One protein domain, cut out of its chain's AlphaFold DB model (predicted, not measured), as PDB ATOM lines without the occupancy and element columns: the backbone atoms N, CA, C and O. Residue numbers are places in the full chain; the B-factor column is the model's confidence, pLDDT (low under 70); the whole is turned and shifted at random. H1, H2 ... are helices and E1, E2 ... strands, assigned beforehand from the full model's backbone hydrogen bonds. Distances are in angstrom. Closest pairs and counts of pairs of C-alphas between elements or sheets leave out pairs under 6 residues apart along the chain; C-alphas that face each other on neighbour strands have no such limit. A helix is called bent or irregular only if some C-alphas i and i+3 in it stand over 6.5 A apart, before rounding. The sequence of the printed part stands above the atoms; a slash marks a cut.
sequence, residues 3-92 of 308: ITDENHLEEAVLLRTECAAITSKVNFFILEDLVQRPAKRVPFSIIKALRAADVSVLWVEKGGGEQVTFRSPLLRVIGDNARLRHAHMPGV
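This is residues 3 to 92 of the 308 residues of an uncharacterized protein of Candidatus Abawacabacteria bacterium RIFCSPHIGHO2_01_FULL_46_8 (UniProt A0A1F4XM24). Two parallel strands side by side, E2 and E3, make a small sheet, with residues 6 to 15 of H1 packed on E2 from one face and the helices H2 and H3, which touch each other and run the same way, over the opposite face, H3 nearer E3 and H2 nearer E2; E3 is at the edge of the domain and E2 is nearest its middle. E1 lies beyond E2, with residues 3 and 4 between them; residues 18 to 24 stick out. The 90 printed residues hold H1 E1 H2 E2 H3 E3 in that order, mixed in class. The whole is compact, with a radius of gyration of the C-alphas of 12.4 A, and spans 35 by 30 by 21 A.

E2, residues 55 to 60, and E3, residues 85 to 90, are parallel neighbours at 2 degrees, with N 58 and O 87 2.9 A apart and N 89 and O 58 2.8 A apart, both within hydrogen-bond range. With H3, residues 66 to 79, they form a strand-helix-strand unit, two parallel strands joined through a helix, with a right-handed crossover. H3 touches H2, residues 44 to 52, with residues 74 to 78 alone; the closest C-alphas, Leu 50 and Ile 78, are 6.6 A apart, at a shallow tilt of 29 degrees, the same way. H1, residues 6 to 22, comes closest to E2 at the C-alphas of His 8 and Val 60, 6.4 A. E1, residues 28 to 30, pairs with no named strand. Every O i to N i+4 pair is within hydrogen-bond range in H2, but 10 of 13 in H1 and 7 of 10 in H3.

H1 starts at C-alpha 6 (-30.238, -90.757, 29.568) and measures 24.3 A; it is irregular, with C-alphas 7 and 10 8.0 A apart, and has a kink of 39 degrees near residue 13. H3 measures 18.1 A and is only just irregular, with C-alphas 69 and 72 6.8 A apart. E1 measures 6.9 A, H2 12.7 A, E2 16.7 A and E3 16.2 A, ending at C-alpha 90 (-18.543, -85.758, 33.438).

The C-alphas farthest apart, Ala 21 and Gly 65, are 35.3 A apart. The printed part has no cut; the link E1 to H2 is long, 13 residues, and the others are tight. Mean pLDDT of the printed part is 93.8, and no printed residue is under 70.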
ATOM      1  N   ILE A   3     -24.885 -81.692  25.134       98.00
ATOM      2  CA  ILE A   3     -24.607 -83.125  25.028       98.00
ATOM      3  C   ILE A   3     -24.922 -83.720  26.399       98.00
ATOM      4  O   ILE A   3     -24.284 -83.338  27.379       98.00
ATOM      5  N   THR A   4     -25.895 -84.622  26.452       97.69
ATOM      6  CA  THR A   4     -26.332 -85.307  27.671       97.69
ATOM      7  C   THR A   4     -26.379 -86.815  27.472       97.69
ATOM      8  O   THR A   4     -26.221 -87.300  26.350       97.69
ATOM      9  N   ASP A   5     -26.606 -87.549  28.551       96.00
ATOM     10  CA  ASP A   5     -27.012 -88.950  28.529       96.00
ATOM     11  C   ASP A   5     -28.431 -89.141  29.080       96.00
ATOM     12  O   ASP A   5     -29.072 -88.182  29.519       96.00
ATOM     13  N   GLU A   6     -28.931 -90.375  29.012       95.75
ATOM     14  CA  GLU A   6     -30.238 -90.757  29.568       95.75
ATOM     15  C   GLU A   6     -30.330 -90.505  31.080       95.75
ATOM     16  O   GLU A   6     -31.389 -90.114  31.567       95.75
ATOM     17  N   ASN A   7     -29.224 -90.676  31.811       94.19
ATOM     18  CA  ASN A   7     -29.184 -90.540  33.269       94.19
ATOM     19  C   ASN A   7     -29.280 -89.082  33.751       94.19
ATOM     20  O   ASN A   7     -29.722 -88.863  34.873       94.19
ATOM     21  N   HIS A   8     -28.923 -88.103  32.912       94.94
ATOM     22  CA  HIS A   8     -29.064 -86.664  33.188       94.94
ATOM     23  C   HIS A   8     -30.140 -85.986  32.328       94.94
ATOM     24  O   HIS A   8     -30.129 -84.765  32.129       94.94
ATOM     25  N   LEU A   9     -31.044 -86.763  31.722       95.62
ATOM     26  CA  LEU A   9     -31.988 -86.232  30.741       95.62
ATOM     27  C   LEU A   9     -32.937 -85.192  31.349       95.62
ATOM     28  O   LEU A   9     -33.206 -84.171  30.710       95.62
ATOM     29  N   GLU A  10     -33.447 -85.437  32.555       95.06
ATOM     30  CA  GLU A  10     -34.389 -84.528  33.218       95.06
ATOM     31  C   GLU A  10     -33.741 -83.156  33.456       95.06
ATOM     32  O   GLU A  10     -34.290 -82.117  33.078       95.06
ATOM     33  N   GLU A  11     -32.520 -83.150  33.981       93.31
ATOM     34  CA  GLU A  11     -31.720 -81.961  34.245       93.31
ATOM     35  C   GLU A  11     -31.326 -81.239  32.955       93.31
ATOM     36  O   GLU A  11     -31.433 -80.013  32.845       93.31
ATOM     37  N   ALA A  12     -30.902 -81.991  31.939       94.94
ATOM     38  CA  ALA A  12     -30.510 -81.430  30.657       94.94
ATOM     39  C   ALA A  12     -31.698 -80.777  29.929       94.94
ATOM     40  O   ALA A  12     -31.512 -79.777  29.227       94.94
ATOM     41  N   VAL A  13     -32.924 -81.282  30.109       96.38
ATOM     42  CA  VAL A  13     -34.147 -80.645  29.593       96.38
ATOM     43  C   VAL A  13     -34.411 -79.300  30.278       96.38
ATOM     44  O   VAL A  13     -34.780 -78.336  29.594       96.38
ATOM     45  N   LEU A  14     -34.165 -79.189  31.585       94.88
ATOM     46  CA  LEU A  14     -34.246 -77.907  32.293       94.88
ATOM     47  C   LEU A  14     -33.202 -76.922  31.751       94.88
ATOM     48  O   LEU A  14     -33.556 -75.824  31.326       94.88
ATOM     49  N   LEU A  15     -31.940 -77.351  31.626       93.94
ATOM     50  CA  LEU A  15     -30.875 -76.531  31.038       93.94
ATOM     51  C   LEU A  15     -31.206 -76.085  29.604       93.94
ATOM     52  O   LEU A  15     -30.954 -74.942  29.220       93.94
ATOM     53  N   ARG A  16     -31.789 -76.976  28.792       96.31
ATOM     54  CA  ARG A  16     -32.241 -76.655  27.433       96.31
ATOM     55  C   ARG A  16     -33.313 -75.569  27.437       96.31
ATOM     56  O   ARG A  16     -33.290 -74.721  26.547       96.31
ATOM     57  N   THR A  17     -34.233 -75.610  28.398       96.12
ATOM     58  CA  THR A  17     -35.307 -74.619  28.546       96.12
ATOM     59  C   THR A  17     -34.727 -73.239  28.842       96.12
ATOM     60  O   THR A  17     -35.039 -72.289  28.125       96.12
ATOM     61  N   GLU A  18     -33.791 -73.150  29.788       94.81
ATOM     62  CA  GLU A  18     -33.071 -71.906  30.093       94.81
ATOM     63  C   GLU A  18     -32.269 -71.396  28.884       94.81
ATOM     64  O   GLU A  18     -32.332 -70.222  28.521       94.81
ATOM     65  N   CYS A  19     -31.580 -72.287  28.163       95.31
ATOM     66  CA  CYS A  19     -30.863 -71.912  26.941       95.31
ATOM     67  C   CYS A  19     -31.801 -71.361  25.855       95.31
ATOM     68  O   CYS A  19     -31.429 -70.432  25.135       95.31
ATOM     69  N   ALA A  20     -33.005 -71.924  25.715       94.94
ATOM     70  CA  ALA A  20     -33.984 -71.500  24.715       94.94
ATOM     71  C   ALA A  20     -34.553 -70.097  24.991       94.94
ATOM     72  O   ALA A  20     -34.996 -69.430  24.055       94.94
ATOM     73  N   ALA A  21     -34.495 -69.623  26.240       95.56
ATOM     74  CA  ALA A  21     -34.827 -68.242  26.588       95.56
ATOM     75  C   ALA A  21     -33.761 -67.235  26.109       95.56
ATOM     76  O   ALA A  21     -34.072 -66.067  25.885       95.56
ATOM     77  N   ILE A  22     -32.515 -67.686  25.915       95.00
ATOM     78  CA  ILE A  22     -31.373 -66.850  25.503       95.00
ATOM     79  C   ILE A  22     -31.155 -66.907  23.983       95.00
ATOM     80  O   ILE A  22     -30.781 -65.914  23.359       95.00
ATOM     81  N   THR A  23     -31.366 -68.071  23.360       94.69
ATOM     82  CA  THR A  23     -31.105 -68.280  21.931       94.69
ATOM     83  C   THR A  23     -32.133 -69.186  21.265       94.69
ATOM     84  O   THR A  23     -32.581 -70.186  21.818       94.69
ATOM     85  N   SER A  24     -32.448 -68.892  20.001       91.94
ATOM     86  CA  SER A  24     -33.339 -69.712  19.170       91.94
ATOM     87  C   SER A  24     -32.678 -70.980  18.611       91.94
ATOM     88  O   SER A  24     -33.356 -71.811  18.006       91.94
ATOM     89  N   LYS A  25     -31.359 -71.152  18.787       94.19
ATOM     90  CA  LYS A  25     -30.590 -72.285  18.247       94.19
ATOM     91  C   LYS A  25     -29.996 -73.140  19.362       94.19
ATOM     92  O   LYS A  25     -28.865 -72.919  19.795       94.19
ATOM     93  N   VAL A  26     -30.724 -74.181  19.763       95.88
ATOM     94  CA  VAL A  26     -30.256 -75.155  20.760       95.88
ATOM     95  C   VAL A  26     -30.237 -76.559  20.161       95.88
ATOM     96  O   VAL A  26     -31.248 -77.254  20.137       95.88
ATOM     97  N   ASN A  27     -29.066 -76.988  19.683       96.56
ATOM     98  CA  ASN A  27     -28.834 -78.402  19.380       96.56
ATOM     99  C   ASN A  27     -28.750 -79.181  20.696       96.56
ATOM    100  O   ASN A  27     -27.977 -78.789  21.577       96.56
ATOM    101  N   PHE A  28     -29.510 -80.266  20.799       97.62
ATOM    102  CA  PHE A  28     -29.611 -81.122  21.976       97.62
ATOM    103  C   PHE A  28     -29.356 -82.567  21.550       97.62
ATOM    104  O   PHE A  28     -30.025 -83.054  20.640       97.62
ATOM    105  N   PHE A  29     -28.371 -83.219  22.162       98.06
ATOM    106  CA  PHE A  29     -27.973 -84.586  21.839       98.06
ATOM    107  C   PHE A  29     -28.025 -85.450  23.091       98.06
ATOM    108  O   PHE A  29     -27.387 -85.102  24.081       98.06
ATOM    109  N   ILE A  30     -28.724 -86.578  23.003       97.88
ATOM    110  CA  ILE A  30     -28.642 -87.675  23.967       97.88
ATOM    111  C   ILE A  30     -27.634 -88.670  23.385       97.88
ATOM    112  O   ILE A  30     -27.726 -89.025  22.207       97.88
ATOM    113  N   LEU A  31     -26.604 -89.043  24.145       96.31
ATOM    114  CA  LEU A  31     -25.514 -89.872  23.627       96.31
ATOM    115  C   LEU A  31     -26.002 -91.244  23.164       96.31
ATOM    116  O   LEU A  31     -25.576 -91.705  22.104       96.31
ATOM    117  N   GLU A  32     -26.907 -91.856  23.920       96.38
ATOM    118  CA  GLU A  32     -27.462 -93.184  23.673       96.38
ATOM    119  C   GLU A  32     -28.224 -93.266  22.337       96.38
ATOM    120  O   GLU A  32     -28.171 -94.303  21.673       96.38
ATOM    121  N   ASP A  33     -28.795 -92.155  21.853       97.56
ATOM    122  CA  ASP A  33     -29.421 -92.070  20.521       97.56
ATOM    123  C   ASP A  33     -28.401 -92.185  19.370       97.56
ATOM    124  O   ASP A  33     -28.754 -92.458  18.219       97.56
ATOM    125  N   LEU A  34     -27.121 -91.920  19.647       96.88
ATOM    126  CA  LEU A  34     -26.064 -91.794  18.640       96.88
ATOM    127  C   LEU A  34     -25.002 -92.890  18.737       96.88
ATOM    128  O   LEU A  34     -24.343 -93.206  17.738       96.88
ATOM    129  N   VAL A  35     -24.764 -93.415  19.939       95.06
ATOM    130  CA  VAL A  35     -23.707 -94.385  20.216       95.06
ATOM    131  C   VAL A  35     -24.018 -95.194  21.475       95.06
ATOM    132  O   VAL A  35     -24.448 -94.662  22.489       95.06
ATOM    133  N   GLN A  36     -23.722 -96.495  21.432       94.06
ATOM    134  CA  GLN A  36     -23.769 -97.335  22.626       94.06
ATOM    135  C   GLN A  36     -22.662 -96.929  23.607       94.06
ATOM    136  O   GLN A  36     -21.493 -96.825  23.216       94.06
ATOM    137  N   ARG A  37     -23.021 -96.773  24.882       92.12
ATOM    138  CA  ARG A  37     -22.070 -96.484  25.957       92.12
ATOM    139  C   ARG A  37     -21.538 -97.764  26.628       92.12
ATOM    140  O   ARG A  37     -22.297 -98.728  26.749       92.12
ATOM    141  N   PRO A  38     -20.258 -97.818  27.056       92.69
ATOM    142  CA  PRO A  38     -19.239 -96.769  26.959       92.69
ATOM    143  C   PRO A  38     -18.852 -96.388  25.521       92.69
ATOM    144  O   PRO A  38     -18.505 -97.245  24.700       92.69
ATOM    145  N   ALA A  39     -18.912 -95.093  25.211       92.12
ATOM    146  CA  ALA A  39     -18.704 -94.554  23.879       92.12
ATOM    147  C   ALA A  39     -17.252 -94.754  23.426       92.12
ATOM    148  O   ALA A  39     -16.296 -94.259  24.026       92.12
ATOM    149  N   LYS A  40     -17.077 -95.460  22.307       93.31
ATOM    150  CA  LYS A  40     -15.748 -95.780  21.750       93.31
ATOM    151  C   LYS A  40     -15.187 -94.717  20.800       93.31
ATOM    152  O   LYS A  40     -14.082 -94.879  20.290       93.31
ATOM    153  N   ARG A  41     -15.978 -93.689  20.491       94.06
ATOM    154  CA  ARG A  41     -15.642 -92.588  19.578       94.06
ATOM    155  C   ARG A  41     -16.623 -91.438  19.759       94.06
ATOM    156  O   ARG A  41     -17.746 -91.660  20.207       94.06
ATOM    157  N   VAL A  42     -16.252 -90.247  19.296       96.75
ATOM    158  CA  VAL A  42     -17.176 -89.109  19.199       96.75
ATOM    159  C   VAL A  42     -18.073 -89.278  17.958       96.75
ATOM    160  O   VAL A  42     -17.546 -89.414  16.848       96.75
ATOM    161  N   PRO A  43     -19.415 -89.268  18.090       97.44
ATOM    162  CA  PRO A  43     -20.331 -89.285  16.949       97.44
ATOM    163  C   PRO A  43     -20.099 -88.119  15.978       97.44
ATOM    164  O   PRO A  43     -19.909 -86.974  16.386       97.44
ATOM    165  N   PHE A  44     -20.175 -88.383  14.668       97.00
ATOM    166  CA  PHE A  44     -19.920 -87.365  13.638       97.00
ATOM    167  C   PHE A  44     -20.892 -86.173  13.707       97.00
ATOM    168  O   PHE A  44     -20.500 -85.034  13.446       97.00
ATOM    169  N   SER A  45     -22.147 -86.415  14.095       97.44
ATOM    170  CA  SER A  45     -23.151 -85.370  14.325       97.44
ATOM    171  C   SER A  45     -22.715 -84.381  15.411       97.44
ATOM    172  O   SER A  45     -22.836 -83.171  15.210       97.44
ATOM    173  N   ILE A  46     -22.134 -84.881  16.507       97.94
ATOM    174  CA  ILE A  46     -21.586 -84.060  17.594       97.94
ATOM    175  C   ILE A  46     -20.375 -83.263  17.102       97.94
ATOM    176  O   ILE A  46     -20.330 -82.056  17.313       97.94
ATOM    177  N   ILE A  47     -19.440 -83.888  16.371       97.56
ATOM    178  CA  ILE A  47     -18.270 -83.190  15.798       97.56
ATOM    179  C   ILE A  47     -18.713 -82.016  14.913       97.56
ATOM    180  O   ILE A  47     -18.207 -80.901  15.043       97.56
ATOM    181  N   LYS A  48     -19.676 -82.252  14.013       97.50
ATOM    182  CA  LYS A  48     -20.209 -81.212  13.123       97.50
ATOM    183  C   LYS A  48     -20.856 -80.073  13.916       97.50
ATOM    184  O   LYS A  48     -20.660 -78.913  13.563       97.50
ATOM    185  N   ALA A  49     -21.607 -80.396  14.968       96.94
ATOM    186  CA  ALA A  49     -22.251 -79.400  15.815       96.94
ATOM    187  C   ALA A  49     -21.234 -78.573  16.617       96.94
ATOM    188  O   ALA A  49     -21.358 -77.351  16.641       96.94
ATOM    189  N   LEU A  50     -20.205 -79.204  17.195       97.31
ATOM    190  CA  LEU A  50     -19.153 -78.523  17.960       97.31
ATOM    191  C   LEU A  50     -18.389 -77.505  17.116       97.31
ATOM    192  O   LEU A  50     -18.153 -76.392  17.573       97.31
ATOM    193  N   ARG A  51     -18.069 -77.843  15.862       95.88
ATOM    194  CA  ARG A  51     -17.391 -76.924  14.928       95.88
ATOM    195  C   ARG A  51     -18.220 -75.687  14.574       95.88
ATOM    196  O   ARG A  51     -17.662 -74.664  14.189       95.88
ATOM    197  N   ALA A  52     -19.546 -75.783  14.662       95.25
ATOM    198  CA  ALA A  52     -20.460 -74.689  14.342       95.25
ATOM    199  C   ALA A  52     -20.922 -73.899  15.578       95.25
ATOM    200  O   ALA A  52     -21.473 -72.812  15.419       95.25
ATOM    201  N   ALA A  53     -20.738 -74.441  16.783       96.44
ATOM    202  CA  ALA A  53     -21.236 -73.861  18.022       96.44
ATOM    203  C   ALA A  53     -20.339 -72.730  18.550       96.44
ATOM    204  O   ALA A  53     -19.119 -72.762  18.390       96.44
ATOM    205  N   ASP A  54     -20.968 -71.774  19.237       96.12
ATOM    206  CA  ASP A  54     -20.293 -70.738  20.032       96.12
ATOM    207  C   ASP A  54     -20.246 -71.111  21.529       96.12
ATOM    208  O   ASP A  54     -19.340 -70.709  22.256       96.12
ATOM    209  N   VAL A  55     -21.205 -71.926  21.989       97.06
ATOM    210  CA  VAL A  55     -21.295 -72.448  23.363       97.06
ATOM    211  C   VAL A  55     -21.679 -73.925  23.328       97.06
ATOM    212  O   VAL A  55     -22.589 -74.327  22.586       97.06
ATOM    213  N   SER A  56     -21.024 -74.744  24.147       97.62
ATOM    214  CA  SER A  56     -21.386 -76.144  24.353       97.62
ATOM    215  C   SER A  56     -21.318 -76.549  25.822       97.62
ATOM    216  O   SER A  56     -20.449 -76.094  26.557       97.62
ATOM    217  N   VAL A  57     -22.230 -77.429  26.222       97.12
ATOM    218  CA  VAL A  57     -22.240 -78.060  27.541       97.12
ATOM    219  C   VAL A  57     -22.242 -79.567  27.334       97.12
ATOM    220  O   VAL A  57     -23.047 -80.072  26.550       97.12
ATOM    221  N   LEU A  58     -21.332 -80.268  28.003       97.38
ATOM    222  CA  LEU A  58     -21.383 -81.715  28.169       97.38
ATOM    223  C   LEU A  58     -21.727 -82.012  29.621       97.38
ATOM    224  O   LEU A  58     -20.971 -81.621  30.506       97.38
ATOM    225  N   TRP A  59     -22.837 -82.708  29.842       95.69
ATOM    226  CA  TRP A  59     -23.265 -83.176  31.155       95.69
ATOM    227  C   TRP A  59     -23.683 -84.636  31.049       95.69
ATOM    228  O   TRP A  59     -24.730 -84.954  30.507       95.69
ATOM    229  N   VAL A  60     -22.799 -85.527  31.476       94.38
ATOM    230  CA  VAL A  60     -22.963 -86.978  31.329       94.38
ATOM    231  C   VAL A  60     -22.366 -87.653  32.550       94.38
ATOM    232  O   VAL A  60     -21.507 -87.080  33.206       94.38
ATOM    233  N   GLU A  61     -22.714 -88.894  32.837       90.62
ATOM    234  CA  GLU A  61     -21.952 -89.746  33.739       90.62
ATOM    235  C   GLU A  61     -20.527 -89.967  33.215       90.62
ATOM    236  O   GLU A  61     -20.289 -89.955  32.006       90.62
ATOM    237  N   LYS A  62     -19.567 -90.241  34.112       81.50
ATOM    238  CA  LYS A  62     -18.144 -90.422  33.752       81.50
ATOM    239  C   LYS A  62     -17.898 -91.485  32.677       81.50
ATOM    240  O   LYS A  62     -16.891 -91.351  31.974       81.50
ATOM    241  N   GLY A  63     -18.793 -92.478  32.567       72.12
ATOM    242  CA  GLY A  63     -18.786 -93.561  31.580       72.12
ATOM    243  C   GLY A  63     -17.498 -94.390  31.621       72.12
ATOM    244  O   GLY A  63     -16.427 -93.917  31.249       72.12
ATOM    245  N   GLY A  64     -17.565 -95.649  32.063       75.88
ATOM    246  CA  GLY A  64     -16.368 -96.476  32.281       75.88
ATOM    247  C   GLY A  64     -15.434 -96.546  31.060       75.88
ATOM    248  O   GLY A  64     -15.775 -97.150  30.047       75.88
ATOM    249  N   GLY A  65     -14.244 -95.939  31.157       75.44
ATOM    250  CA  GLY A  65     -13.242 -95.899  30.081       75.44
ATOM    251  C   GLY A  65     -13.455 -94.827  28.998       75.44
ATOM    252  O   GLY A  65     -12.607 -94.683  28.116       75.44
ATOM    253  N   GLU A  66     -14.523 -94.024  29.071       87.31
ATOM    254  CA  GLU A  66     -14.839 -92.991  28.069       87.31
ATOM    255  C   GLU A  66     -13.847 -91.819  28.064       87.31
ATOM    256  O   GLU A  66     -13.820 -91.055  27.097       87.31
ATOM    257  N   GLN A  67     -13.003 -91.679  29.095       83.19
ATOM    258  CA  GLN A  67     -11.969 -90.638  29.150       83.19
ATOM    259  C   GLN A  67     -11.070 -90.670  27.910       83.19
ATOM    260  O   GLN A  67     -10.831 -89.641  27.277       83.19
ATOM    261  N   VAL A  68     -10.603 -91.863  27.536       81.44
ATOM    262  CA  VAL A  68      -9.654 -92.055  26.430       81.44
ATOM    263  C   VAL A  68     -10.376 -92.116  25.086       81.44
ATOM    264  O   VAL A  68      -9.910 -91.553  24.098       81.44
ATOM    265  N   THR A  69     -11.519 -92.801  25.024       87.50
ATOM    266  CA  THR A  69     -12.178 -93.124  23.750       87.50
ATOM    267  C   THR A  69     -13.160 -92.063  23.268       87.50
ATOM    268  O   THR A  69     -13.437 -91.990  22.069       87.50
ATOM    269  N   PHE A  70     -13.688 -91.239  24.172       92.44
ATOM    270  CA  PHE A  70     -14.707 -90.244  23.855       92.44
ATOM    271  C   PHE A  70     -14.308 -88.841  24.311       92.44
ATOM    272  O   PHE A  70     -14.191 -87.959  23.463       92.44
ATOM    273  N   ARG A  71     -14.035 -88.631  25.605       91.88
ATOM    274  CA  ARG A  71     -13.823 -87.288  26.170       91.88
ATOM    275  C   ARG A  71     -12.539 -86.632  25.668       91.88
ATOM    276  O   ARG A  71     -12.607 -85.518  25.164       91.88
ATOM    277  N   SER A  72     -11.397 -87.319  25.684       88.31
ATOM    278  CA  SER A  72     -10.143 -86.743  25.166       88.31
ATOM    279  C   SER A  72     -10.227 -86.397  23.664       88.31
ATOM    280  O   SER A  72      -9.873 -85.278  23.288       88.31
ATOM    281  N   PRO A  73     -10.760 -87.267  22.777       92.44
ATOM    282  CA  PRO A  73     -11.031 -86.891  21.388       92.44
ATOM    283  C   PRO A  73     -12.037 -85.740  21.227       92.44
ATOM    284  O   PRO A  73     -11.860 -84.907  20.340       92.44
ATOM    285  N   LEU A  74     -13.076 -85.672  22.069       95.44
ATOM    286  CA  LEU A  74     -14.043 -84.569  22.079       95.44
ATOM    287  C   LEU A  74     -13.352 -83.239  22.399       95.44
ATOM    288  O   LEU A  74     -13.547 -82.265  21.674       95.44
ATOM    289  N   LEU A  75     -12.519 -83.215  23.443       93.38
ATOM    290  CA  LEU A  75     -11.774 -82.034  23.881       93.38
ATOM    291  C   LEU A  75     -10.800 -81.534  22.806       93.38
ATOM    292  O   LEU A  75     -10.655 -80.328  22.643       93.38
ATOM    293  N   ARG A  76     -10.214 -82.427  21.995       91.38
ATOM    294  CA  ARG A  76      -9.418 -82.025  20.817       91.38
ATOM    295  C   ARG A  76     -10.262 -81.274  19.784       91.38
ATOM    296  O   ARG A  76      -9.870 -80.210  19.331       91.38
ATOM    297  N   VAL A  77     -11.456 -81.783  19.463       94.62
ATOM    298  CA  VAL A  77     -12.387 -81.101  18.540       94.62
ATOM    299  C   VAL A  77     -12.845 -79.749  19.096       94.62
ATOM    300  O   VAL A  77     -13.057 -78.814  18.327       94.62
ATOM    301  N   ILE A  78     -13.016 -79.651  20.417       95.31
ATOM    302  CA  ILE A  78     -13.344 -78.401  21.111       95.31
ATOM    303  C   ILE A  78     -12.186 -77.403  20.999       95.31
ATOM    304  O   ILE A  78     -12.426 -76.264  20.609       95.31
ATOM    305  N   GLY A  79     -10.952 -77.842  21.267       91.12
ATOM    306  CA  GLY A  79      -9.747 -77.012  21.175       91.12
ATOM    307  C   GLY A  79      -9.466 -76.478  19.767       91.12
ATOM    308  O   GLY A  79      -8.926 -75.387  19.620       91.12
ATOM    309  N   ASP A  80      -9.914 -77.184  18.723       93.25
ATOM    310  CA  ASP A  80      -9.822 -76.715  17.334       93.25
ATOM    311  C   ASP A  80     -10.805 -75.565  17.006       93.25
ATOM    312  O   ASP A  80     -10.707 -74.945  15.941       93.25
ATOM    313  N   ASN A  81     -11.781 -75.269  17.875       95.38
ATOM    314  CA  ASN A  81     -12.758 -74.199  17.672       95.38
ATOM    315  C   ASN A  81     -12.463 -72.990  18.573       95.38
ATOM    316  O   ASN A  81     -13.024 -72.846  19.656       95.38
ATOM    317  N   ALA A  82     -11.682 -72.043  18.048       94.25
ATOM    318  CA  ALA A  82     -11.283 -70.809  18.734       94.25
ATOM    319  C   ALA A  82     -12.438 -69.874  19.169       94.25
ATOM    320  O   ALA A  82     -12.201 -68.878  19.843       94.25
ATOM    321  N   ARG A  83     -13.688 -70.142  18.765       96.06
ATOM    322  CA  ARG A  83     -14.867 -69.355  19.179       96.06
ATOM    323  C   ARG A  83     -15.672 -70.032  20.287       96.06
ATOM    324  O   ARG A  83     -16.514 -69.377  20.904       96.06
ATOM    325  N   LEU A  84     -15.456 -71.330  20.501       97.06
ATOM    326  CA  LEU A  84     -16.279 -72.152  21.376       97.06
ATOM    327  C   LEU A  84     -15.945 -71.899  22.839       97.06
ATOM    328  O   LEU A  84     -14.784 -71.866  23.219       97.06
ATOM    329  N   ARG A  85     -16.985 -71.801  23.661       96.81
ATOM    330  CA  ARG A  85     -16.900 -71.928  25.118       96.81
ATOM    331  C   ARG A  85     -17.468 -73.287  25.500       96.81
ATOM    332  O   ARG A  85     -18.603 -73.592  25.115       96.81
ATOM    333  N   HIS A  86     -16.699 -74.123  26.192       97.00
ATOM    334  CA  HIS A  86     -17.147 -75.467  26.565       97.00
ATOM    335  C   HIS A  86     -17.145 -75.701  28.076       97.00
ATOM    336  O   HIS A  86     -16.085 -75.736  28.696       97.00
ATOM    337  N   ALA A  87     -18.330 -75.943  28.637       95.50
ATOM    338  CA  ALA A  87     -18.485 -76.468  29.989       95.50
ATOM    339  C   ALA A  87     -18.459 -78.005  29.961       95.50
ATOM    340  O   ALA A  87     -19.281 -78.632  29.280       95.50
ATOM    341  N   HIS A  88     -17.521 -78.597  30.701       95.25
ATOM    342  CA  HIS A  88     -17.292 -80.038  30.761       95.25
ATOM    343  C   HIS A  88     -17.695 -80.587  32.138       95.25
ATOM    344  O   HIS A  88     -17.109 -80.216  33.149       95.25
ATOM    345  N   MET A  89     -18.710 -81.452  32.202       94.00
ATOM    346  CA  MET A  89     -19.265 -81.956  33.469       94.00
ATOM    347  C   MET A  89     -19.477 -83.485  33.467       94.00
ATOM    348  O   MET A  89     -20.616 -83.950  33.555       94.00
ATOM    349  N   PRO A  90     -18.416 -84.308  33.338       91.75
ATOM    350  CA  PRO A  90     -18.543 -85.758  33.438       91.75
ATOM    351  C   PRO A  90     -18.642 -86.234  34.901       91.75
ATOM    352  O   PRO A  90     -17.681 -86.151  35.661       91.75
ATOM    353  N   GLY A  91     -19.779 -86.818  35.274       89.25
ATOM    354  CA  GLY A  91     -20.070 -87.379  36.597       89.25
ATOM    355  C   GLY A  91     -20.484 -86.352  37.644       89.25
ATOM    356  O   GLY A  91     -20.426 -86.660  38.830       89.25
ATOM    357  N   VAL A  92     -20.869 -85.150  37.215       90.31
ATOM    358  CA  VAL A  92     -21.387 -84.106  38.104       90.31
ATOM    359  C   VAL A  92     -22.847 -84.413  38.406       90.31
ATOM    360  O   VAL A  92     -23.678 -84.383  37.505       90.31
TER     361      VAL A  92